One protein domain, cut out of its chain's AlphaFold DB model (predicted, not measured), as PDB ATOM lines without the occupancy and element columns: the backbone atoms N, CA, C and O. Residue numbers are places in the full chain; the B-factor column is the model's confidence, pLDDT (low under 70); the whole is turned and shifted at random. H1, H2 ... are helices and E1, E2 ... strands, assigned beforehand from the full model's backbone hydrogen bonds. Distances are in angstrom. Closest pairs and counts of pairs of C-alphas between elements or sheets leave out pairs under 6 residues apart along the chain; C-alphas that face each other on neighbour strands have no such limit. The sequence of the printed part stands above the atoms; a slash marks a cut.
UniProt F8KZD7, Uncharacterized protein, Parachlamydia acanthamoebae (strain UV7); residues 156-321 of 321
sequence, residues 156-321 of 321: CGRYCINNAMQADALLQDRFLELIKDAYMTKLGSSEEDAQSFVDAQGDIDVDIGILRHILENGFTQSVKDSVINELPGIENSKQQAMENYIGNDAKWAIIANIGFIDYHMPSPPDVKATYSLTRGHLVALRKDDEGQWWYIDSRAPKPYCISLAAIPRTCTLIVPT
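AT A GLANCE: This is residues 156 to 321 of the 321 residues of an uncharacterized protein of Parachlamydia acanthamoebae (strain UV7) (UniProt F8KZD7). A strongly twisted sheet of five strands has H1 and H4 packed over one face, and the hairpin of H2 and H3 packs through H2 on H4, away from the sheet, with H3 farthest out. H5 only grazes the sheet, and two long loops, residues 257 to 281 and 297 to 315, link its strands. The printed part has 166 residues, with five named helices and five named strands in the order H1 H2 H3 H4 E1 H5 E2 E3 E4 E5; the sheet runs E1 E5 E2 E3 E4, all antiparallel. The class is mixed, helices and strands, with under half of the residues, 80, in named elements. The whole is compact, with a radius of gyration of the C-alphas of 15.9 A and spans of 49 by 35 by 32 A.

IN THESE COORDINATES: H1, residues 156 to 165, begins at C-alpha 156 (80.357, 91.825, 98.158) and is 14.2 A long. H2, residues 172 to 187, measures 21.3 A; H3 is residues 191 to 199, and H4, residues 208 to 218, measures 14.6 A. E1 is residues 223 to 227, H5 238 to 246 and E2 252 to 256. E3, residues 282 to 287, measures 16.8 A; E4 is residues 293 to 296. E5, residues 316 to 320, ends at C-alpha 320 (86.809, 76.242, 101.989).

HOW THE PARTS SIT: H1 and H4 lie on the same face of the sheet, two layers, helices on one face. H1, at a height over the sheet of 8.1 A, runs along the strands; the closest C-alphas of H1 and E3 are those of Ala 164 and Ala 284, 4.9 A apart. H4 lies over E5 at 8.9 A. H2 and H4 touch at a steep tilt of 63 degrees, with the C-alphas of Leu 178 and Ile 214 closest, 5.7 A apart. E1, H5 and E2 form a split strand-helix-strand unit, with E5 between its two strands and a right-handed crossover. E2, E3 and E4 form a meander, each strand the antiparallel neighbour of the one before; with E5, beside E2, they make a Greek key. N 224 and O 319 of E1 and E5 are 3.0 A apart, N 254 and O 318 of E2 and E5 2.8 A, N 253 and O 285 of E2 and E3 2.9 A, and N 294 and O 286 of E3 and E4 2.8 A, each within hydrogen-bond range. In H1, H2, H3, H4 and H5 every O i to N i+4 pair is within that range.

THE WHOLE: The C-alphas farthest apart, those of Glu 192 and Asn 236, are 50.1 A apart. The printed part has no cut and ends at the chain's last residue, 321. The links E2 to E3 and E4 to E5 are long. The mean pLDDT of the printed part is 85.4, and residues 201 to 206, 259 and 270 to 275 are under 70.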
ATOM      1  N   CYS A 156      79.689  92.693  99.134       79.06
ATOM      2  CA  CYS A 156      80.357  91.825  98.158       79.06
ATOM      3  C   CYS A 156      80.704  90.442  98.744       79.06
ATOM      4  O   CYS A 156      80.516  89.442  98.056       79.06
ATOM      5  N   GLY A 157      81.090  90.360 100.026       86.12
ATOM      6  CA  GLY A 157      81.361  89.094 100.718       86.12
ATOM      7  C   GLY A 157      80.146  88.167 100.802       86.12
ATOM      8  O   GLY A 157      80.248  86.996 100.442       86.12
ATOM      9  N   ARG A 158      78.973  88.692 101.180       89.00
ATOM     10  CA  ARG A 158      77.722  87.917 101.237       89.00
ATOM     11  C   ARG A 158      77.342  87.368  99.869       89.00
ATOM     12  O   ARG A 158      77.102  86.172  99.718       89.00
ATOM     13  N   TYR A 159      77.320  88.242  98.864       88.44
ATOM     14  CA  TYR A 159      76.978  87.848  97.500       88.44
ATOM     15  C   TYR A 159      77.977  86.844  96.937       88.44
ATOM     16  O   TYR A 159      77.583  85.912  96.243       88.44
ATOM     17  N   CYS A 160      79.262  87.017  97.244       91.25
ATOM     18  CA  CYS A 160      80.309  86.093  96.850       91.25
ATOM     19  C   CYS A 160      80.058  84.695  97.433       91.25
ATOM     20  O   CYS A 160      80.008  83.737  96.666       91.25
ATOM     21  N   ILE A 161      79.792  84.572  98.737       93.25
ATOM     22  CA  ILE A 161      79.495  83.276  99.372       93.25
ATOM     23  C   ILE A 161      78.266  82.616  98.734       93.25
ATOM     24  O   ILE A 161      78.351  81.476  98.278       93.25
ATOM     25  N   ASN A 162      77.146  83.331  98.618       93.38
ATOM     26  CA  ASN A 162      75.911  82.767  98.063       93.38
ATOM     27  C   ASN A 162      76.073  82.336  96.597       93.38
ATOM     28  O   ASN A 162      75.638  81.253  96.196       93.38
ATOM     29  N   ASN A 163      76.770  83.146  95.794       93.94
ATOM     30  CA  ASN A 163      77.107  82.794  94.416       93.94
ATOM     31  C   ASN A 163      78.028  81.568  94.354       93.94
ATOM     32  O   ASN A 163      77.809  80.686  93.523       93.94
ATOM     33  N   ALA A 164      79.020  81.461  95.238       94.50
ATOM     34  CA  ALA A 164      79.922  80.316  95.280       94.50
ATOM     35  C   ALA A 164      79.204  79.027  95.716       94.50
ATOM     36  O   ALA A 164      79.453  77.950  95.170       94.50
ATOM     37  N   MET A 165      78.246  79.131  96.639       93.38
ATOM     38  CA  MET A 165      77.428  78.008  97.102       93.38
ATOM     39  C   MET A 165      76.296  77.637  96.136       93.38
ATOM     40  O   MET A 165      75.787  76.521  96.222       93.38
ATOM     41  N   GLN A 166      75.946  78.522  95.194       93.06
ATOM     42  CA  GLN A 166      74.765  78.405  94.325       93.06
ATOM     43  C   GLN A 166      73.450  78.309  95.127       93.06
ATOM     44  O   GLN A 166      72.510  77.628  94.721       93.06
ATOM     45  N   ALA A 167      73.389  78.997  96.270       91.50
ATOM     46  CA  ALA A 167      72.234  79.036  97.159       91.50
ATOM     47  C   ALA A 167      72.210  80.353  97.943       91.50
ATOM     48  O   ALA A 167      73.262  80.927  98.215       91.50
ATOM     49  N   ASP A 168      71.022  80.809  98.344       89.12
ATOM     50  CA  ASP A 168      70.855  81.985  99.214       89.12
ATOM     51  C   ASP A 168      71.138  81.592 100.679       89.12
ATOM     52  O   ASP A 168      70.280  81.638 101.557       89.12
ATOM     53  N   ALA A 169      72.345  81.067 100.906       87.94
ATOM     54  CA  ALA A 169      72.738  80.388 102.136       87.94
ATOM     55  C   ALA A 169      73.062  81.367 103.275       87.94
ATOM     56  O   ALA A 169      72.916  81.021 104.445       87.94
ATOM     57  N   LEU A 170      73.481  82.588 102.934       90.06
ATOM     58  CA  LEU A 170      73.799  83.654 103.871       90.06
ATOM     59  C   LEU A 170      72.846  84.840 103.705       90.06
ATOM     60  O   LEU A 170      72.988  85.670 102.798       90.06
ATOM     61  N   LEU A 171      71.878  84.928 104.613       89.06
ATOM     62  CA  LEU A 171      70.975  86.074 104.715       89.06
ATOM     63  C   LEU A 171      71.712  87.301 105.265       89.06
ATOM     64  O   LEU A 171      72.730  87.174 105.946       89.06
ATOM     65  N   GLN A 172      71.199  88.496 104.967       86.81
ATOM     66  CA  GLN A 172      71.842  89.753 105.353       86.81
ATOM     67  C   GLN A 172      72.006  89.888 106.869       86.81
ATOM     68  O   GLN A 172      73.114  90.161 107.317       86.81
ATOM     69  N   ASP A 173      70.960  89.636 107.653       87.38
ATOM     70  CA  ASP A 173      71.033  89.771 109.114       87.38
ATOM     71  C   ASP A 173      72.088  88.831 109.698       87.38
ATOM     72  O   ASP A 173      72.961  89.249 110.455       87.38
ATOM     73  N   ARG A 174      72.108  87.578 109.223       91.00
ATOM     74  CA  ARG A 174      73.108  86.599 109.651       91.00
ATOM     75  C   ARG A 174      74.531  86.987 109.240       91.00
ATOM     76  O   ARG A 174      75.475  86.761 109.991       91.00
ATOM     77  N   PHE A 175      74.701  87.561 108.051       89.50
ATOM     78  CA  PHE A 175      75.989  88.085 107.597       89.50
ATOM     79  C   PHE A 175      76.489  89.212 108.505       89.50
ATOM     80  O   PHE A 175      77.644  89.190 108.921       89.50
ATOM     81  N   LEU A 176      75.618  90.164 108.840       87.38
ATOM     82  CA  LEU A 176      75.947  91.294 109.706       87.38
ATOM     83  C   LEU A 176      76.274  90.848 111.138       87.38
ATOM     84  O   LEU A 176      77.234  91.344 111.723       87.38
ATOM     85  N   GLU A 177      75.549  89.864 111.676       90.25
ATOM     86  CA  GLU A 177      75.874  89.236 112.963       90.25
ATOM     87  C   GLU A 177      77.271  88.605 112.964       90.25
ATOM     88  O   GLU A 177      78.044  88.818 113.896       90.25
ATOM     89  N   LEU A 178      77.614  87.846 111.919       91.31
ATOM     90  CA  LEU A 178      78.927  87.204 111.806       91.31
ATOM     91  C   LEU A 178      80.056  88.224 111.630       91.31
ATOM     92  O   LEU A 178      81.162  88.001 112.118       91.31
ATOM     93  N   ILE A 179      79.786  89.347 110.963       87.31
ATOM     94  CA  ILE A 179      80.722  90.470 110.892       87.31
ATOM     95  C   ILE A 179      80.926  91.071 112.283       87.31
ATOM     96  O   ILE A 179      82.071  91.197 112.714       87.31
ATOM     97  N   LYS A 180      79.845  91.401 113.005       87.88
ATOM     98  CA  LYS A 180      79.920  91.926 114.380       87.88
ATOM     99  C   LYS A 180      80.764  91.008 115.267       87.88
ATOM    100  O   LYS A 180      81.685  91.469 115.938       87.88
ATOM    101  N   ASP A 181      80.486  89.709 115.211       90.12
ATOM    102  CA  ASP A 181      81.215  88.684 115.955       90.12
ATOM    103  C   ASP A 181      82.704  88.636 115.573       90.12
ATOM    104  O   ASP A 181      83.561  88.569 116.453       90.12
ATOM    105  N   ALA A 182      83.045  88.769 114.287       86.94
ATOM    106  CA  ALA A 182      84.437  88.870 113.848       86.94
ATOM    107  C   ALA A 182      85.141  90.105 114.446       86.94
ATOM    108  O   ALA A 182      86.254  89.987 114.959       86.94
ATOM    109  N   TYR A 183      84.500  91.282 114.443       82.94
ATOM    110  CA  TYR A 183      85.065  92.496 115.054       82.94
ATOM    111  C   TYR A 183      85.304  92.324 116.561       82.94
ATOM    112  O   TYR A 183      86.361  92.700 117.075       82.94
ATOM    113  N   MET A 184      84.361  91.712 117.275       84.19
ATOM    114  CA  MET A 184      84.493  91.488 118.714       84.19
ATOM    115  C   MET A 184      85.582  90.456 119.037       84.19
ATOM    116  O   MET A 184      86.474  90.714 119.843       84.19
ATOM    117  N   THR A 185      85.544  89.292 118.388       82.75
ATOM    118  CA  THR A 185      86.394  88.142 118.741       82.75
ATOM    119  C   THR A 185      87.790  88.194 118.130       82.75
ATOM    120  O   THR A 185      88.743  87.733 118.758       82.75
ATOM    121  N   LYS A 186      87.942  88.739 116.917       76.00
ATOM    122  CA  LYS A 186      89.239  88.801 116.222       76.00
ATOM    123  C   LYS A 186      89.943  90.129 116.428       76.00
ATOM    124  O   LYS A 186      91.167  90.147 116.520       76.00
ATOM    125  N   LEU A 187      89.186  91.224 116.505       70.50
ATOM    126  CA  LEU A 187      89.750  92.573 116.617       70.50
ATOM    127  C   LEU A 187      89.664  93.144 118.031       70.50
ATOM    128  O   LEU A 187      90.174  94.236 118.266       70.50
ATOM    129  N   GLY A 188      89.046  92.418 118.971       78.62
ATOM    130  CA  GLY A 188      88.912  92.855 120.360       78.62
ATOM    131  C   GLY A 188      88.097  94.139 120.504       78.62
ATOM    132  O   GLY A 188      88.294  94.879 121.466       78.62
ATOM    133  N   SER A 189      87.232  94.438 119.529       80.56
ATOM    134  CA  SER A 189      86.356  95.609 119.576       80.56
ATOM    135  C   SER A 189      85.290  95.428 120.655       80.56
ATOM    136  O   SER A 189      84.851  94.307 120.925       80.56
ATOM    137  N   SER A 190      84.858  96.533 121.264       85.38
ATOM    138  CA  SER A 190      83.705  96.501 122.161       85.38
ATOM    139  C   SER A 190      82.434  96.142 121.384       85.38
ATOM    140  O   SER A 190      82.374  96.282 120.159       85.38
ATOM    141  N   GLU A 191      81.399  95.687 122.091       88.75
ATOM    142  CA  GLU A 191      80.111  95.413 121.453       88.75
ATOM    143  C   GLU A 191      79.512  96.675 120.810       88.75
ATOM    144  O   GLU A 191      78.963  96.598 119.711       88.75
ATOM    145  N   GLU A 192      79.653  97.829 121.468       85.69
ATOM    146  CA  GLU A 192      79.164  99.121 120.976       85.69
ATOM    147  C   GLU A 192      79.875  99.535 119.681       85.69
ATOM    148  O   GLU A 192      79.218  99.896 118.703       85.69
ATOM    149  N   ASP A 193      81.205  99.402 119.631       78.69
ATOM    150  CA  ASP A 193      81.986  99.716 118.430       78.69
ATOM    151  C   ASP A 193      81.615  98.783 117.273       78.69
ATOM    152  O   ASP A 193      81.346  99.240 116.163       78.69
ATOM    153  N   ALA A 194      81.550  97.473 117.534       81.25
ATOM    154  CA  ALA A 194      81.190  96.477 116.527       81.25
ATOM    155  C   ALA A 194      79.769  96.702 115.980       81.25
ATOM    156  O   ALA A 194      79.547  96.593 114.772       81.25
ATOM    157  N   GLN A 195      78.817  97.066 116.847       83.38
ATOM    158  CA  GLN A 195      77.456  97.412 116.441       83.38
ATOM    159  C   GLN A 195      77.434  98.681 115.581       83.38
ATOM    160  O   GLN A 195      76.794  98.697 114.534       83.38
ATOM    161  N   SER A 196      78.194  99.710 115.962       78.75
ATOM    162  CA  SER A 196      78.318 100.957 115.199       78.75
ATOM    163  C   SER A 196      78.864 100.729 113.781       78.75
ATOM    164  O   SER A 196      78.371 101.327 112.820       78.75
ATOM    165  N   PHE A 197      79.831  99.815 113.610       75.06
ATOM    166  CA  PHE A 197      80.331  99.421 112.284       75.06
ATOM    167  C   PHE A 197      79.255  98.752 111.424       75.06
ATOM    168  O   PHE A 197      79.135  99.062 110.237       75.06
ATOM    169  N   VAL A 198      78.460  97.863 112.017       78.62
ATOM    170  CA  VAL A 198      77.366  97.173 111.322       78.62
ATOM    171  C   VAL A 198      76.239  98.138 110.947       78.62
ATOM    172  O   VAL A 198      75.777  98.135 109.804       78.62
ATOM    173  N   ASP A 199      75.842  99.014 111.868       76.88
ATOM    174  CA  ASP A 199      74.770  99.996 111.676       76.88
ATOM    175  C   ASP A 199      75.135 101.067 110.642       76.88
ATOM    176  O   ASP A 199      74.260 101.668 110.012       76.88
ATOM    177  N   ALA A 200      76.432 101.284 110.403       70.00
ATOM    178  CA  ALA A 200      76.904 102.195 109.374       70.00
ATOM    179  C   ALA A 200      76.596 101.729 107.935       70.00
ATOM    180  O   ALA A 200      76.798 102.560 107.048       70.00
ATOM    181  N   GLN A 201      76.108 100.483 107.743       59.00
ATOM    182  CA  GLN A 201      75.483  99.761 106.600       59.00
ATOM    183  C   GLN A 201      75.942 100.011 105.147       59.00
ATOM    184  O   GLN A 201      75.740  99.151 104.296       59.00
ATOM    185  N   GLY A 202      76.545 101.146 104.815       54.59
ATOM    186  CA  GLY A 202      76.837 101.560 103.451       54.59
ATOM    187  C   GLY A 202      78.208 101.156 102.926       54.59
ATOM    188  O   GLY A 202      78.453 101.418 101.757       54.59
ATOM    189  N   ASP A 203      79.104 100.590 103.744       54.16
ATOM    190  CA  ASP A 203      80.443 100.199 103.275       54.16
ATOM    191  C   ASP A 203      81.165  99.272 104.271       54.16
ATOM    192  O   ASP A 203      82.096  99.679 104.967       54.16
ATOM    193  N   ILE A 204      80.691  98.030 104.416       59.00
ATOM    194  CA  ILE A 204      81.443  97.017 105.167       59.00
ATOM    195  C   ILE A 204      82.315  96.253 104.173       59.00
ATOM    196  O   ILE A 204      81.867  95.310 103.516       59.00
ATOM    197  N   ASP A 205      83.570  96.678 104.064       62.06
ATOM    198  CA  ASP A 205      84.590  95.901 103.372       62.06
ATOM    199  C   ASP A 205      84.874  94.627 104.171       62.06
ATOM    200  O   ASP A 205      85.292  94.662 105.328       62.06
ATOM    201  N   VAL A 206      84.637  93.480 103.539       68.38
ATOM    202  CA  VAL A 206      85.003  92.183 104.101       68.38
ATOM    203  C   VAL A 206      86.403  91.845 103.619       68.38
ATOM    204  O   VAL A 206      86.601  91.466 102.464       68.38
ATOM    205  N   ASP A 207      87.382  91.979 104.508       76.81
ATOM    206  CA  ASP A 207      88.714  91.440 104.259       76.81
ATOM    207  C   ASP A 207      88.732  89.901 104.364       76.81
ATOM    208  O   ASP A 207      87.748  89.245 104.720       76.81
ATOM    209  N   ILE A 208      89.877  89.300 104.038       81.75
ATOM    210  CA  ILE A 208      90.051  87.841 104.044       81.75
ATOM    211  C   ILE A 208      89.861  87.250 105.450       81.75
ATOM    212  O   ILE A 208      89.348  86.139 105.576       81.75
ATOM    213  N   GLY A 209      90.239  87.977 106.505       82.62
ATOM    214  CA  GLY A 209      90.098  87.526 107.889       82.62
ATOM    215  C   GLY A 209      88.639  87.476 108.334       82.62
ATOM    216  O   GLY A 209      88.206  86.473 108.900       82.62
ATOM    217  N   ILE A 210      87.862  88.513 108.013       84.75
ATOM    218  CA  ILE A 210      86.415  88.540 108.265       84.75
ATOM    219  C   ILE A 210      85.717  87.466 107.422       84.75
ATOM    220  O   ILE A 210      84.897  86.715 107.949       84.75
ATOM    221  N   LEU A 211      86.073  87.324 106.139       87.81
ATOM    222  CA  LEU A 211      85.509  86.283 105.273       87.81
ATOM    223  C   LEU A 211      85.769  84.881 105.833       87.81
ATOM    224  O   LEU A 211      84.856  84.061 105.900       87.81
ATOM    225  N   ARG A 212      87.000  84.613 106.267       90.06
ATOM    226  CA  ARG A 212      87.367  83.359 106.924       90.06
ATOM    227  C   ARG A 212      86.527  83.123 108.173       90.06
ATOM    228  O   ARG A 212      85.981  82.037 108.322       90.06
ATOM    229  N   HIS A 213      86.384  84.127 109.038       90.06
ATOM    230  CA  HIS A 213      85.563  84.015 110.246       90.06
ATOM    231  C   HIS A 213      84.107  83.669 109.916       90.06
ATOM    232  O   HIS A 213      83.521  82.805 110.565       90.06
ATOM    233  N   ILE A 214      83.540  84.293 108.881       91.31
ATOM    234  CA  ILE A 214      82.187  84.002 108.388       91.31
ATOM    235  C   ILE A 214      82.079  82.555 107.893       91.31
ATOM    236  O   ILE A 214      81.094  81.886 108.189       91.31
ATOM    237  N   LEU A 215      83.066  82.052 107.152       92.75
ATOM    238  CA  LEU A 215      83.062  80.674 106.649       92.75
ATOM    239  C   LEU A 215      83.211  79.645 107.783       92.75
ATOM    240  O   LEU A 215      82.447  78.682 107.854       92.75
ATOM    241  N   GLU A 216      84.128  79.896 108.714       93.31
ATOM    242  CA  GLU A 216      84.407  79.011 109.847       93.31
ATOM    243  C   GLU A 216      83.230  78.955 110.832       93.31
ATOM    244  O   GLU A 216      82.832  77.871 111.254       93.31
ATOM    245  N   ASN A 217      82.605  80.092 111.154       92.50
ATOM    246  CA  ASN A 217      81.545  80.156 112.171       92.50
ATOM    247  C   ASN A 217      80.125  80.127 111.589       92.50
ATOM    248  O   ASN A 217      79.185  79.698 112.257       92.50
ATOM    249  N   GLY A 218      79.942  80.585 110.352       92.56
ATOM    250  CA  GLY A 218      78.651  80.575 109.663       92.56
ATOM    251  C   GLY A 218      78.348  79.254 108.963       92.56
ATOM    252  O   GLY A 218      77.189  78.852 108.914       92.56
ATOM    253  N   PHE A 219      79.379  78.573 108.455       92.44
ATOM    254  CA  PHE A 219      79.229  77.360 107.642       92.44
ATOM    255  C   PHE A 219      79.982  76.150 108.193       92.44
ATOM    256  O   PHE A 219      79.882  75.069 107.614       92.44
ATOM    257  N   THR A 220      80.722  76.312 109.297       90.81
ATOM    258  CA  THR A 220      81.537  75.241 109.897       90.81
ATOM    259  C   THR A 220      82.548  74.665 108.896       90.81
ATOM    260  O   THR A 220      82.865  73.478 108.922       90.81
ATOM    261  N   GLN A 221      83.038  75.512 107.987       87.88
ATOM    262  CA  GLN A 221      84.027  75.140 106.980       87.88
ATOM    263  C   GLN A 221      85.392  75.644 107.408       87.88
ATOM    264  O   GLN A 221      85.555  76.824 107.715       87.88
ATOM    265  N   SER A 222      86.387  74.763 107.398       90.75
ATOM    266  CA  SER A 222      87.763  75.223 107.536       90.75
ATOM    267  C   SER A 222      88.155  76.000 106.278       90.75
ATOM    268  O   SER A 222      87.566  75.811 105.218       90.75
ATOM    269  N   VAL A 223      89.104  76.927 106.379       92.12
ATOM    270  CA  VAL A 223      89.512  77.742 105.227       92.12
ATOM    271  C   VAL A 223      91.018  77.686 105.071       92.12
ATOM    272  O   VAL A 223      91.772  77.852 106.033       92.12
ATOM    273  N   LYS A 224      91.477  77.527 103.836       93.75
ATOM    274  CA  LYS A 224      92.859  77.811 103.449       93.75
ATOM    275  C   LYS A 224      92.872  78.916 102.404       93.75
ATOM    276  O   LYS A 224      91.974  79.001 101.569       93.75
ATOM    277  N   ASP A 225      93.889  79.761 102.455       93.69
ATOM    278  CA  ASP A 225      94.107  80.783 101.443       93.69
ATOM    279  C   ASP A 225      95.590  80.924 101.103       93.69
ATOM    280  O   ASP A 225      96.469  80.510 101.865       93.69
ATOM    281  N   SER A 226      95.858  81.406  99.893       92.75
ATOM    282  CA  SER A 226      97.209  81.671  99.409       92.75
ATOM    283  C   SER A 226      97.165  82.668  98.258       92.75
ATOM    284  O   SER A 226      96.240  82.661  97.436       92.75
ATOM    285  N   VAL A 227      98.173  83.536  98.180       91.12
ATOM    286  CA  VAL A 227      98.396  84.345  96.981       91.12
ATOM    287  C   VAL A 227      98.701  83.392  95.827       91.12
ATOM    288  O   VAL A 227      99.554  82.519  95.954       91.12
ATOM    289  N   ILE A 228      98.040  83.553  94.678       92.31
ATOM    290  CA  ILE A 228      98.158  82.602  93.556       92.31
ATOM    291  C   ILE A 228      99.620  82.405  93.124       92.31
ATOM    292  O   ILE A 228     100.017  81.303  92.761       92.31
ATOM    293  N   ASN A 229     100.447  83.452  93.188       89.44
ATOM    294  CA  ASN A 229     101.870  83.388  92.853       89.44
ATOM    295  C   ASN A 229     102.721  82.536  93.811       89.44
ATOM    296  O   ASN A 229     103.867  82.235  93.488       89.44
ATOM    297  N   GLU A 230     102.199  82.200  94.986       90.75
ATOM    298  CA  GLU A 230     102.884  81.421  96.022       90.75
ATOM    299  C   GLU A 230     102.480  79.941  95.989       90.75
ATOM    300  O   GLU A 230     103.001  79.135  96.761       90.75
ATOM    301  N   LEU A 231     101.577  79.560  95.078       91.25
ATOM    302  CA  LEU A 231     101.130  78.182  94.944       91.25
ATOM    303  C   LEU A 231     102.276  77.263  94.477       91.25
ATOM    304  O   LEU A 231     103.037  77.623  93.575       91.25
ATOM    305  N   PRO A 232     102.394  76.041  95.020       92.12
ATOM    306  CA  PRO A 232     103.363  75.067  94.524       92.12
ATOM    307  C   PRO A 232     103.126  74.711  93.047       92.12
ATOM    308  O   PRO A 232     102.008  74.380  92.655       92.12
ATOM    309  N   GLY A 233     104.182  74.739  92.225       89.12
ATOM    310  CA  GLY A 233     104.123  74.366  90.803       89.12
ATOM    311  C   GLY A 233     103.584  75.454  89.864       89.12
ATOM    312  O   GLY A 233     103.417  75.207  88.666       89.12
ATOM    313  N   ILE A 234     103.333  76.661  90.383       88.88
ATOM    314  CA  ILE A 234     102.804  77.833  89.666       88.88
ATOM    315  C   ILE A 234     103.698  78.314  88.509       88.88
ATOM    316  O   ILE A 234     103.262  79.041  87.606       88.88
ATOM    317  N   GLU A 235     104.973  77.943  88.548       84.75
ATOM    318  CA  GLU A 235     105.970  78.189  87.517       84.75
ATOM    319  C   GLU A 235     105.833  77.252  86.311       84.75
ATOM    320  O   GLU A 235     106.293  77.621  85.234       84.75
ATOM    321  N   ASN A 236     105.190  76.088  86.470       88.25
ATOM    322  CA  ASN A 236     105.027  75.085  85.410       88.25
ATOM    323  C   ASN A 236     103.657  75.183  84.738       88.25
ATOM    324  O   ASN A 236     103.557  75.158  83.516       88.25
ATOM    325  N   SER A 237     102.599  75.295  85.540       92.06
ATOM    326  CA  SER A 237     101.233  75.510  85.065       92.06
ATOM    327  C   SER A 237     100.437  76.190  86.164       92.06
ATOM    328  O   SER A 237     100.277  75.668  87.267       92.06
ATOM    329  N   LYS A 238      99.925  77.377  85.856       93.00
ATOM    330  CA  LYS A 238      99.061  78.138  86.747       93.00
ATOM    331  C   LYS A 238      97.683  77.520  86.854       93.00
ATOM    332  O   LYS A 238      97.138  77.482  87.953       93.00
ATOM    333  N   GLN A 239      97.162  76.993  85.746       94.00
ATOM    334  CA  GLN A 239      95.907  76.248  85.756       94.00
ATOM    335  C   GLN A 239      96.008  75.072  86.735       94.00
ATOM    336  O   GLN A 239      95.229  75.001  87.685       94.00
ATOM    337  N   GLN A 240      97.017  74.211  86.564       95.12
ATOM    338  CA  GLN A 240      97.175  73.013  87.387       95.12
ATOM    339  C   GLN A 240      97.503  73.344  88.848       95.12
ATOM    340  O   GLN A 240      96.986  72.690  89.748       95.12
ATOM    341  N   ALA A 241      98.339  74.355  89.110       95.50
ATOM    342  CA  ALA A 241      98.665  74.767  90.476       95.50
ATOM    343  C   ALA A 241      97.419  75.236  91.244       95.50
ATOM    344  O   ALA A 241      97.220  74.843  92.394       95.50
ATOM    345  N   MET A 242      96.549  76.025  90.602       97.25
ATOM    346  CA  MET A 242      95.283  76.448  91.202       97.25
ATOM    347  C   MET A 242      94.323  75.271  91.397       97.25
ATOM    348  O   MET A 242      93.749  75.148  92.475       97.25
ATOM    349  N   GLU A 243      94.175  74.380  90.414       95.94
ATOM    350  CA  GLU A 243      93.330  73.182  90.549       95.94
ATOM    351  C   GLU A 243      93.799  72.264  91.682       95.94
ATOM    352  O   GLU A 243      92.986  71.831  92.495       95.94
ATOM    353  N   ASN A 244      95.108  72.025  91.787       96.12
ATOM    354  CA  ASN A 244      95.696  71.221  92.857       96.12
ATOM    355  C   ASN A 244      95.486  71.865  94.229       96.12
ATOM    356  O   ASN A 244      95.190  71.169  95.200       96.12
ATOM    357  N   TYR A 245      95.639  73.190  94.317       96.69
ATOM    358  CA  TYR A 245      95.413  73.907  95.564       96.69
ATOM    359  C   TYR A 245      93.942  73.866  95.982       96.69
ATOM    360  O   TYR A 245      93.654  73.623  97.152       96.69
ATOM    361  N   ILE A 246      93.012  74.055  95.043       96.62
ATOM    362  CA  ILE A 246      91.571  73.952  95.303       96.62
ATOM    363  C   ILE A 246      91.205  72.522  95.722       96.62
ATOM    364  O   ILE A 246      90.486  72.330  96.699       96.62
ATOM    365  N   GLY A 247      91.784  71.522  95.061       93.94
ATOM    366  CA  GLY A 247      91.481  70.113  95.272       93.94
ATOM    367  C   GLY A 247      90.329  69.635  94.389       93.94
ATOM    368  O   GLY A 247      89.504  70.415  93.912       93.94
ATOM    369  N   ASN A 248      90.273  68.324  94.154       86.75
ATOM    370  CA  ASN A 248      89.315  67.733  93.217       86.75
ATOM    371  C   ASN A 248      87.867  67.768  93.723       86.75
ATOM    372  O   ASN A 248      86.949  67.902  92.913       86.75
ATOM    373  N   ASP A 249      87.680  67.683  95.041       88.50
ATOM    374  CA  ASP A 249      86.358  67.594  95.674       88.50
ATOM    375  C   ASP A 249      85.722  68.969  95.930       88.50
ATOM    376  O   ASP A 249      84.502  69.085  96.083       88.50
ATOM    377  N   ALA A 250      86.532  70.031  95.942       90.69
ATOM    378  CA  ALA A 250      86.047  71.385  96.139       90.69
ATOM    379  C   ALA A 250      85.286  71.869  94.895       90.69
ATOM    380  O   ALA A 250      85.810  71.954  93.783       90.69
ATOM    381  N   LYS A 251      84.012  72.218  95.098       92.56
ATOM    382  CA  LYS A 251      83.123  72.696  94.025       92.56
ATOM    383  C   LYS A 251      83.235  74.195  93.774       92.56
ATOM    384  O   LYS A 251      82.693  74.679  92.785       92.56
ATOM    385  N   TRP A 252      83.872  74.943  94.667       95.94
ATOM    386  CA  TRP A 252      83.944  76.395  94.583       95.94
ATOM    387  C   TRP A 252      85.151  76.954  95.331       95.94
ATOM    388  O   TRP A 252      85.730  76.293  96.188       95.94
ATOM    389  N   ALA A 253      85.512  78.182  94.980       97.19
ATOM    390  CA  ALA A 253      86.540  78.977  95.634       97.19
ATOM    391  C   ALA A 253      86.154  80.461  95.560       97.19
ATOM    392  O   ALA A 253      85.231  80.840  94.836       97.19
ATOM    393  N   ILE A 254      86.867  81.308  96.291       96.06
ATOM    394  CA  ILE A 254      86.718  82.762  96.244       96.06
ATOM    395  C   ILE A 254      88.048  83.380  95.816       96.06
ATOM    396  O   ILE A 254      89.116  82.952  96.249       96.06
ATOM    397  N   ILE A 255      87.976  84.395  94.960       94.50
ATOM    398  CA  ILE A 255      89.109  85.243  94.594       94.50
ATOM    399  C   ILE A 255      88.951  86.591  95.280       94.50
ATOM    400  O   ILE A 255      87.907  87.232  95.159       94.50
ATOM    401  N   ALA A 256      90.016  87.033  95.940       90.12
ATOM    402  CA  ALA A 256      90.134  88.365  96.510       90.12
ATOM    403  C   ALA A 256      91.304  89.106  95.854       90.12
ATOM    404  O   ALA A 256      92.414  88.577  95.769       90.12
ATOM    405  N   ASN A 257      91.090  90.349  95.422       84.19
ATOM    406  CA  ASN A 257      92.208  91.228  95.089       84.19
ATOM    407  C   ASN A 257      92.567  92.076  96.309       84.19
ATOM    408  O   ASN A 257      91.837  92.986  96.687       84.19
ATOM    409  N   ILE A 258      93.704  91.778  96.929       73.38
ATOM    410  CA  ILE A 258      94.237  92.549  98.063       73.38
ATOM    411  C   ILE A 258      95.276  93.594  97.635       73.38
ATOM    412  O   ILE A 258      95.693  94.428  98.444       73.38
ATOM    413  N   GLY A 259      95.689  93.555  96.365       69.69
ATOM    414  CA  GLY A 259      96.670  94.459  95.783       69.69
ATOM    415  C   GLY A 259      96.087  95.819  95.399       69.69
ATOM    416  O   GLY A 259      94.884  96.050  95.440       69.69
ATOM    417  N   PHE A 260      96.965  96.738  95.002       70.12
ATOM    418  CA  PHE A 260      96.598  98.096  94.567       70.12
ATOM    419  C   PHE A 260      96.333  98.212  93.059       70.12
ATOM    420  O   PHE A 260      96.085  99.306  92.560       70.12
ATOM    421  N   ILE A 261      96.474  97.110  92.322       72.75
ATOM    422  CA  ILE A 261      96.310  97.083  90.871       72.75
ATOM    423  C   ILE A 261      94.886  96.637  90.565       72.75
ATOM    424  O   ILE A 261      94.438  95.606  91.064       72.75
ATOM    425  N   ASP A 262      94.212  97.393  89.707       77.94
ATOM    426  CA  ASP A 262      92.899  97.041  89.182       77.94
ATOM    427  C   ASP A 262      93.047  96.155  87.945       77.94
ATOM    428  O   ASP A 262      93.710  96.531  86.973       77.94
ATOM    429  N   TYR A 263      92.389  94.996  87.950       77.50
ATOM    430  CA  TYR A 263      92.462  94.053  86.834       77.50
ATOM    431  C   TYR A 263      91.194  94.099  85.986       77.50
ATOM    432  O   TYR A 263      90.106  93.773  86.460       77.50
ATOM    433  N   HIS A 264      91.318  94.458  84.709       80.75
ATOM    434  CA  HIS A 264      90.214  94.301  83.764       80.75
ATOM    435  C   HIS A 264      90.061  92.818  83.413       80.75
ATOM    436  O   HIS A 264      90.880  92.252  82.689       80.75
ATOM    437  N   MET A 265      89.020  92.187  83.951       84.19
ATOM    438  CA  MET A 265      88.795  90.756  83.771       84.19
ATOM    439  C   MET A 265      88.185  90.446  82.392       84.19
ATOM    440  O   MET A 265      87.331  91.202  81.911       84.19
ATOM    441  N   PRO A 266      88.565  89.318  81.756       83.06
ATOM    442  CA  PRO A 266      87.885  88.795  80.575       83.06
ATOM    443  C   PRO A 266      86.382  88.690  80.829       83.06
ATOM    444  O   PRO A 266      85.984  87.996  81.753       83.06
ATOM    445  N   SER A 267      85.541  89.346  80.030       78.12
ATOM    446  CA  SER A 267      84.076  89.335  80.211       78.12
ATOM    447  C   SER A 267      83.346  89.244  78.869       78.12
ATOM    448  O   SER A 267      83.923  89.609  77.852       78.12
ATOM    449  N   PRO A 268      82.129  88.681  78.784       74.50
ATOM    450  CA  PRO A 268      81.366  88.679  77.534       74.50
ATOM    451  C   PRO A 268      81.003  90.087  77.013       74.50
ATOM    452  O   PRO A 268      80.816  90.998  77.822       74.50
ATOM    453  N   PRO A 269      80.855  90.286  75.681       71.38
ATOM    454  CA  PRO A 269      80.478  91.585  75.108       71.38
ATOM    455  C   PRO A 269      79.168  92.143  75.678       71.38
ATOM    456  O   PRO A 269      79.029  93.348  75.866       71.38
ATOM    457  N   ASP A 270      78.220  91.253  75.956       69.38
ATOM    458  CA  ASP A 270      76.901  91.534  76.516       69.38
ATOM    459  C   ASP A 270      76.898  91.607  78.047       69.38
ATOM    460  O   ASP A 270      75.941  92.090  78.642       69.38
ATOM    461  N   VAL A 271      77.984  91.173  78.689       64.56
ATOM    462  CA  VAL A 271      78.159  91.289  80.137       64.56
ATOM    463  C   VAL A 271      78.697  92.653  80.529       64.56
ATOM    464  O   VAL A 271      78.494  93.008  81.683       64.56
ATOM    465  N   LYS A 272      79.332  93.407  79.605       54.22
ATOM    466  CA  LYS A 272      80.044  94.675  79.869       54.22
ATOM    467  C   LYS A 272      80.516  94.695  81.321       54.22
ATOM    468  O   LYS A 272      79.911  95.393  82.131       54.22
ATOM    469  N   ALA A 273      81.523  93.890  81.680       51.16
ATOM    470  CA  ALA A 273      82.099  94.011  83.015       51.16
ATOM    471  C   ALA A 273      82.739  95.402  83.089       51.16
ATOM    472  O   ALA A 273      83.889  95.612  82.718       51.16
ATOM    473  N   THR A 274      81.938  96.391  83.470       49.22
ATOM    474  CA  THR A 274      82.306  97.802  83.556       49.22
ATOM    475  C   THR A 274      83.277  98.041  84.701       49.22
ATOM    476  O   THR A 274      83.798  99.144  84.833       49.22
ATOM    477  N   TYR A 275      83.537  97.010  85.505       59.09
ATOM    478  CA  TYR A 275      84.278  97.095  86.741       59.09
ATOM    479  C   TYR A 275      85.451  96.130  86.723       59.09
ATOM    480  O   TYR A 275      85.301  94.928  86.498       59.09
ATOM    481  N   SER A 276      86.629  96.684  86.974       73.75
ATOM    482  CA  SER A 276      87.818  95.900  87.252       73.75
ATOM    483  C   SER A 276      87.626  95.078  88.531       73.75
ATOM    484  O   SER A 276      86.815  95.407  89.405       73.75
ATOM    485  N   LEU A 277      88.399  94.007  88.662       78.69
ATOM    486  CA  LEU A 277      88.656  93.386  89.949       78.69
ATOM    487  C   LEU A 277      89.562  94.343  90.735       78.69
ATOM    488  O   LEU A 277      90.777  94.365  90.536       78.69
ATOM    489  N   THR A 278      88.940  95.190  91.549       76.69
ATOM    490  CA  THR A 278      89.581  96.220  92.375       76.69
ATOM    491  C   THR A 278      89.995  95.653  93.725       76.69
ATOM    492  O   THR A 278      89.558  94.566  94.114       76.69
ATOM    493  N   ARG A 279      90.815  96.404  94.463       77.31
ATOM    494  CA  ARG A 279      91.153  96.067  95.848       77.31
ATOM    495  C   ARG A 279      89.889  95.849  96.692       77.31
ATOM    496  O   ARG A 279      88.947  96.623  96.570       77.31
ATOM    497  N   GLY A 280      89.886  94.820  97.537       74.56
ATOM    498  CA  GLY A 280      88.779  94.496  98.448       74.56
ATOM    499  C   GLY A 280      87.592  93.797  97.782       74.56
ATOM    500  O   GLY A 280      86.705  93.303  98.472       74.56
ATOM    501  N   HIS A 281      87.571  93.687  96.447       82.50
ATOM    502  CA  HIS A 281      86.482  93.003  95.758       82.50
ATOM    503  C   HIS A 281      86.631  91.481  95.836       82.50
ATOM    504  O   HIS A 281      87.701  90.929  95.553       82.50
ATOM    505  N   LEU A 282      85.528  90.819  96.188       87.81
ATOM    506  CA  LEU A 282      85.412  89.371  96.335       87.81
ATOM    507  C   LEU A 282      84.575  88.792  95.194       87.81
ATOM    508  O   LEU A 282      83.464  89.254  94.922       87.81
ATOM    509  N   VAL A 283      85.095  87.755  94.535       92.06
ATOM    510  CA  VAL A 283      84.429  87.096  93.404       92.06
ATOM    511  C   VAL A 283      84.385  85.596  93.614       92.06
ATOM    512  O   VAL A 283      85.383  84.970  93.965       92.06
ATOM    513  N   ALA A 284      83.215  85.013  93.374       95.19
ATOM    514  CA  ALA A 284      83.025  83.578  93.432       95.19
ATOM    515  C   ALA A 284      83.553  82.890  92.169       95.19
ATOM    516  O   ALA A 284      83.299  83.329  91.043       95.19
ATOM    517  N   LEU A 285      84.227  81.763  92.378       96.19
ATOM    518  CA  LEU A 285      84.522  80.766  91.361       96.19
ATOM    519  C   LEU A 285      83.714  79.506  91.648       96.19
ATOM    520  O   LEU A 285      83.746  78.987  92.764       96.19
ATOM    521  N   ARG A 286      83.019  78.982  90.638       95.31
ATOM    522  CA  ARG A 286      82.216  77.760  90.764       95.31
ATOM    523  C   ARG A 286      82.580  76.749  89.689       95.31
ATOM    524  O   ARG A 286      82.588  77.095  88.513       95.31
ATOM    525  N   LYS A 287      82.830  75.506  90.088       93.50
ATOM    526  CA  LYS A 287      82.996  74.375  89.178       93.50
ATOM    527  C   LYS A 287      81.624  73.791  88.840       93.50
ATOM    528  O   LYS A 287      80.811  73.572  89.743       93.50
ATOM    529  N   ASP A 288      81.352  73.577  87.559       91.62
ATOM    530  CA  ASP A 288      80.162  72.851  87.106       91.62
ATOM    531  C   ASP A 288      80.401  71.330  87.044       91.62
ATOM    532  O   ASP A 288      81.492  70.837  87.337       91.62
ATOM    533  N   ASP A 289      79.365  70.574  86.667       89.12
ATOM    534  CA  ASP A 289      79.432  69.107  86.555       89.12
ATOM    535  C   ASP A 289      80.379  68.627  85.441       89.12
ATOM    536  O   ASP A 289      80.799  67.474  85.437       89.12
ATOM    537  N   GLU A 290      80.707  69.499  84.482       88.56
ATOM    538  CA  GLU A 290      81.656  69.227  83.396       88.56
ATOM    539  C   GLU A 290      83.094  69.587  83.794       88.56
ATOM    540  O   GLU A 290      84.018  69.488  82.985       88.56
ATOM    541  N   GLY A 291      83.291  70.024  85.038       88.50
ATOM    542  CA  GLY A 291      84.577  70.421  85.580       88.50
ATOM    543  C   GLY A 291      85.053  71.803  85.138       88.50
ATOM    544  O   GLY A 291      86.211  72.138  85.382       88.50
ATOM    545  N   GLN A 292      84.196  72.608  84.511       90.31
ATOM    546  CA  GLN A 292      84.537  73.948  84.043       90.31
ATOM    547  C   GLN A 292      84.340  74.978  85.144       90.31
ATOM    548  O   GLN A 292      83.407  74.896  85.942       90.31
ATOM    549  N   TRP A 293      85.213  75.981  85.153       92.88
ATOM    550  CA  TRP A 293      85.188  77.050  86.138       92.88
ATOM    551  C   TRP A 293      84.417  78.265  85.634       92.88
ATOM    552  O   TRP A 293      84.645  78.784  84.542       92.88
ATOM    553  N   TRP A 294      83.518  78.741  86.482       93.06
ATOM    554  CA  TRP A 294      82.648  79.878  86.239       93.06
ATOM    555  C   TRP A 294      83.039  81.033  87.141       93.06
ATOM    556  O   TRP A 294      83.135  80.874  88.356       93.06
ATOM    557  N   TYR A 295      83.230  82.199  86.533       92.31
ATOM    558  CA  TYR A 295      83.442  83.462  87.218       92.31
ATOM    559  C   TYR A 295      82.091  84.113  87.505       92.31
ATOM    560  O   TYR A 295      81.316  84.380  86.578       92.31
ATOM    561  N   ILE A 296      81.801  84.361  88.781       91.69
ATOM    562  CA  ILE A 296      80.523  84.916  89.228       91.69
ATOM    563  C   ILE A 296      80.785  86.187  90.039       91.69
ATOM    564  O   ILE A 296      80.872  86.169  91.268       91.69
ATOM    565  N   ASP A 297      80.915  87.306  89.330       89.06
ATOM    566  CA  ASP A 297      80.927  88.634  89.943       89.06
ATOM    567  C   ASP A 297      79.481  89.079  90.202       89.06
ATOM    568  O   ASP A 297      78.651  89.089  89.293       89.06
ATOM    569  N   SER A 298      79.185  89.472  91.439       85.00
ATOM    570  CA  SER A 298      77.866  89.978  91.841       85.00
ATOM    571  C   SER A 298      77.428  91.229  91.062       85.00
ATOM    572  O   SER A 298      76.228  91.464  90.912       85.00
ATOM    573  N   ARG A 299      78.385  91.985  90.509       80.12
ATOM    574  CA  ARG A 299      78.159  93.186  89.687       80.12
ATOM    575  C   ARG A 299      77.928  92.862  88.209       80.12
ATOM    576  O   ARG A 299      77.430  93.704  87.466       80.12
ATOM    577  N   ALA A 300      78.306  91.665  87.757       80.62
ATOM    578  CA  ALA A 300      78.118  91.242  86.373       80.62
ATOM    579  C   ALA A 300      76.684  90.721  86.170       80.62
ATOM    580  O   ALA A 300      76.191  89.984  87.022       80.62
ATOM    581  N   PRO A 301      76.008  91.032  85.046       78.56
ATOM    582  CA  PRO A 301      74.628  90.601  84.798       78.56
ATOM    583  C   PRO A 301      74.458  89.077  84.713       78.56
ATOM    584  O   PRO A 301      73.366  88.569  84.964       78.56
ATOM    585  N   LYS A 302      75.518  88.334  84.371       84.00
ATOM    586  CA  LYS A 302      75.504  86.867  84.345       84.00
ATOM    587  C   LYS A 302      76.895  86.260  84.580       84.00
ATOM    588  O   LYS A 302      77.896  86.913  84.268       84.00
ATOM    589  N   PRO A 303      76.956  85.007  85.070       88.88
ATOM    590  CA  PRO A 303      78.181  84.216  85.117       88.88
ATOM    591  C   PRO A 303      78.795  84.002  83.732       88.88
ATOM    592  O   PRO A 303      78.097  84.028  82.715       88.88
ATOM    593  N   TYR A 304      80.092  83.714  83.693       87.38
ATOM    594  CA  TYR A 304      80.758  83.276  82.468       87.38
ATOM    595  C   TYR A 304      81.895  82.297  82.750       87.38
ATOM    596  O   TYR A 304      82.562  82.374  83.781       87.38
ATOM    597  N   CYS A 305      82.127  81.387  81.808       89.31
ATOM    598  CA  CYS A 305      83.194  80.399  81.904       89.31
ATOM    599  C   CYS A 305      84.572  81.052  81.697       89.31
ATOM    600  O   CYS A 305      84.764  81.896  80.807       89.31
ATOM    601  N   ILE A 306      85.532  80.674  82.540       89.19
ATOM    602  CA  ILE A 306      86.886  81.217  82.558       89.19
ATOM    603  C   ILE A 306      87.908  80.110  82.845       89.19
ATOM    604  O   ILE A 306      87.659  79.186  83.614       89.19
ATOM    605  N   SER A 307      89.090  80.232  82.249       90.94
ATOM    606  CA  SER A 307      90.277  79.500  82.692       90.94
ATOM    607  C   SER A 307      90.736  80.027  84.062       90.94
ATOM    608  O   SER A 307      90.810  81.242  84.252       90.94
ATOM    609  N   LEU A 308      91.095  79.150  85.007       93.88
ATOM    610  CA  LEU A 308      91.648  79.582  86.300       93.88
ATOM    611  C   LEU A 308      92.960  80.340  86.108       93.88
ATOM    612  O   LEU A 308      93.208  81.339  86.779       93.88
ATOM    613  N   ALA A 309      93.764  79.934  85.127       91.94
ATOM    614  CA  ALA A 309      94.998  80.630  84.804       91.94
ATOM    615  C   ALA A 309      94.777  82.095  84.381       91.94
ATOM    616  O   ALA A 309      95.679  82.911  84.570       91.94
ATOM    617  N   ALA A 310      93.589  82.477  83.900       90.25
ATOM    618  CA  ALA A 310      93.277  83.872  83.577       90.25
ATOM    619  C   ALA A 310      93.110  84.780  84.818       90.25
ATOM    620  O   ALA A 310      93.090  86.003  84.675       90.25
ATOM    621  N   ILE A 311      93.014  84.222  86.031       91.62
ATOM    622  CA  ILE A 311      92.948  85.000  87.276       91.62
ATOM    623  C   ILE A 311      94.337  85.559  87.621       91.62
ATOM    624  O   ILE A 311      95.279  84.779  87.682       91.62
ATOM    625  N   PRO A 312      94.526  86.867  87.869       87.81
ATOM    626  CA  PRO A 312      95.850  87.449  88.120       87.81
ATOM    627  C   PRO A 312      96.621  86.788  89.276       87.81
ATOM    628  O   PRO A 312      96.060  86.532  90.337       87.81
ATOM    629  N   ARG A 313      97.935  86.566  89.101       88.12
ATOM    630  CA  ARG A 313      98.806  85.882  90.092       88.12
ATOM    631  C   ARG A 313      98.879  86.553  91.469       88.12
ATOM    632  O   ARG A 313      99.232  85.920  92.454       88.12
ATOM    633  N   THR A 314      98.603  87.842  91.524       84.94
ATOM    634  CA  THR A 314      98.620  88.672  92.734       84.94
ATOM    635  C   THR A 314      97.326  88.594  93.536       84.94
ATOM    636  O   THR A 314      97.277  89.119  94.644       84.94
ATOM    637  N   CYS A 315      96.273  87.991  92.982       89.25
ATOM    638  CA  CYS A 315      95.048  87.760  93.727       89.25
ATOM    639  C   CYS A 315      95.256  86.632  94.742       89.25
ATOM    640  O   CYS A 315      96.050  85.712  94.524       89.25
ATOM    641  N   THR A 316      94.502  86.696  95.831       91.81
ATOM    642  CA  THR A 316      94.432  85.635  96.828       91.81
ATOM    643  C   THR A 316      93.312  84.676  96.465       91.81
ATOM    644  O   THR A 316      92.188  85.091  96.177       91.81
ATOM    645  N   LEU A 317      93.639  83.390  96.473       95.38
ATOM    646  CA  LEU A 317      92.709  82.289  96.302       95.38
ATOM    647  C   LEU A 317      92.312  81.774  97.685       95.38
ATOM    648  O   LEU A 317      93.180  81.397  98.468       95.38
ATOM    649  N   ILE A 318      91.014  81.758  97.970       95.25
ATOM    650  CA  ILE A 318      90.426  81.358  99.250       95.25
ATOM    651  C   ILE A 318      89.570  80.119  98.995       95.25
ATOM    652  O   ILE A 318      88.658  80.143  98.164       95.25
ATOM    653  N   VAL A 319      89.877  79.028  99.688       95.19
ATOM    654  CA  VAL A 319      89.280  77.710  99.467       95.19
ATOM    655  C   VAL A 319      88.721  77.190 100.790       95.19
ATOM    656  O   VAL A 319      89.497  76.948 101.718       95.19
ATOM    657  N   PRO A 320      87.399  77.002 100.895       91.31
ATOM    658  CA  PRO A 320      86.809  76.242 101.989       91.31
ATOM    659  C   PRO A 320      87.194  74.760 101.884       91.31
ATOM    660  O   PRO A 320      87.163  74.188 100.791       91.31
ATOM    661  N   THR A 321      87.555  74.155 103.013       85.31
ATOM    662  CA  THR A 321      88.009  72.768 103.172       85.31
ATOM    663  C   THR A 321      87.191  72.005 104.200       85.31
ATOM    664  O   THR A 321      86.743  72.614 105.206       85.31
TER     665      THR A 321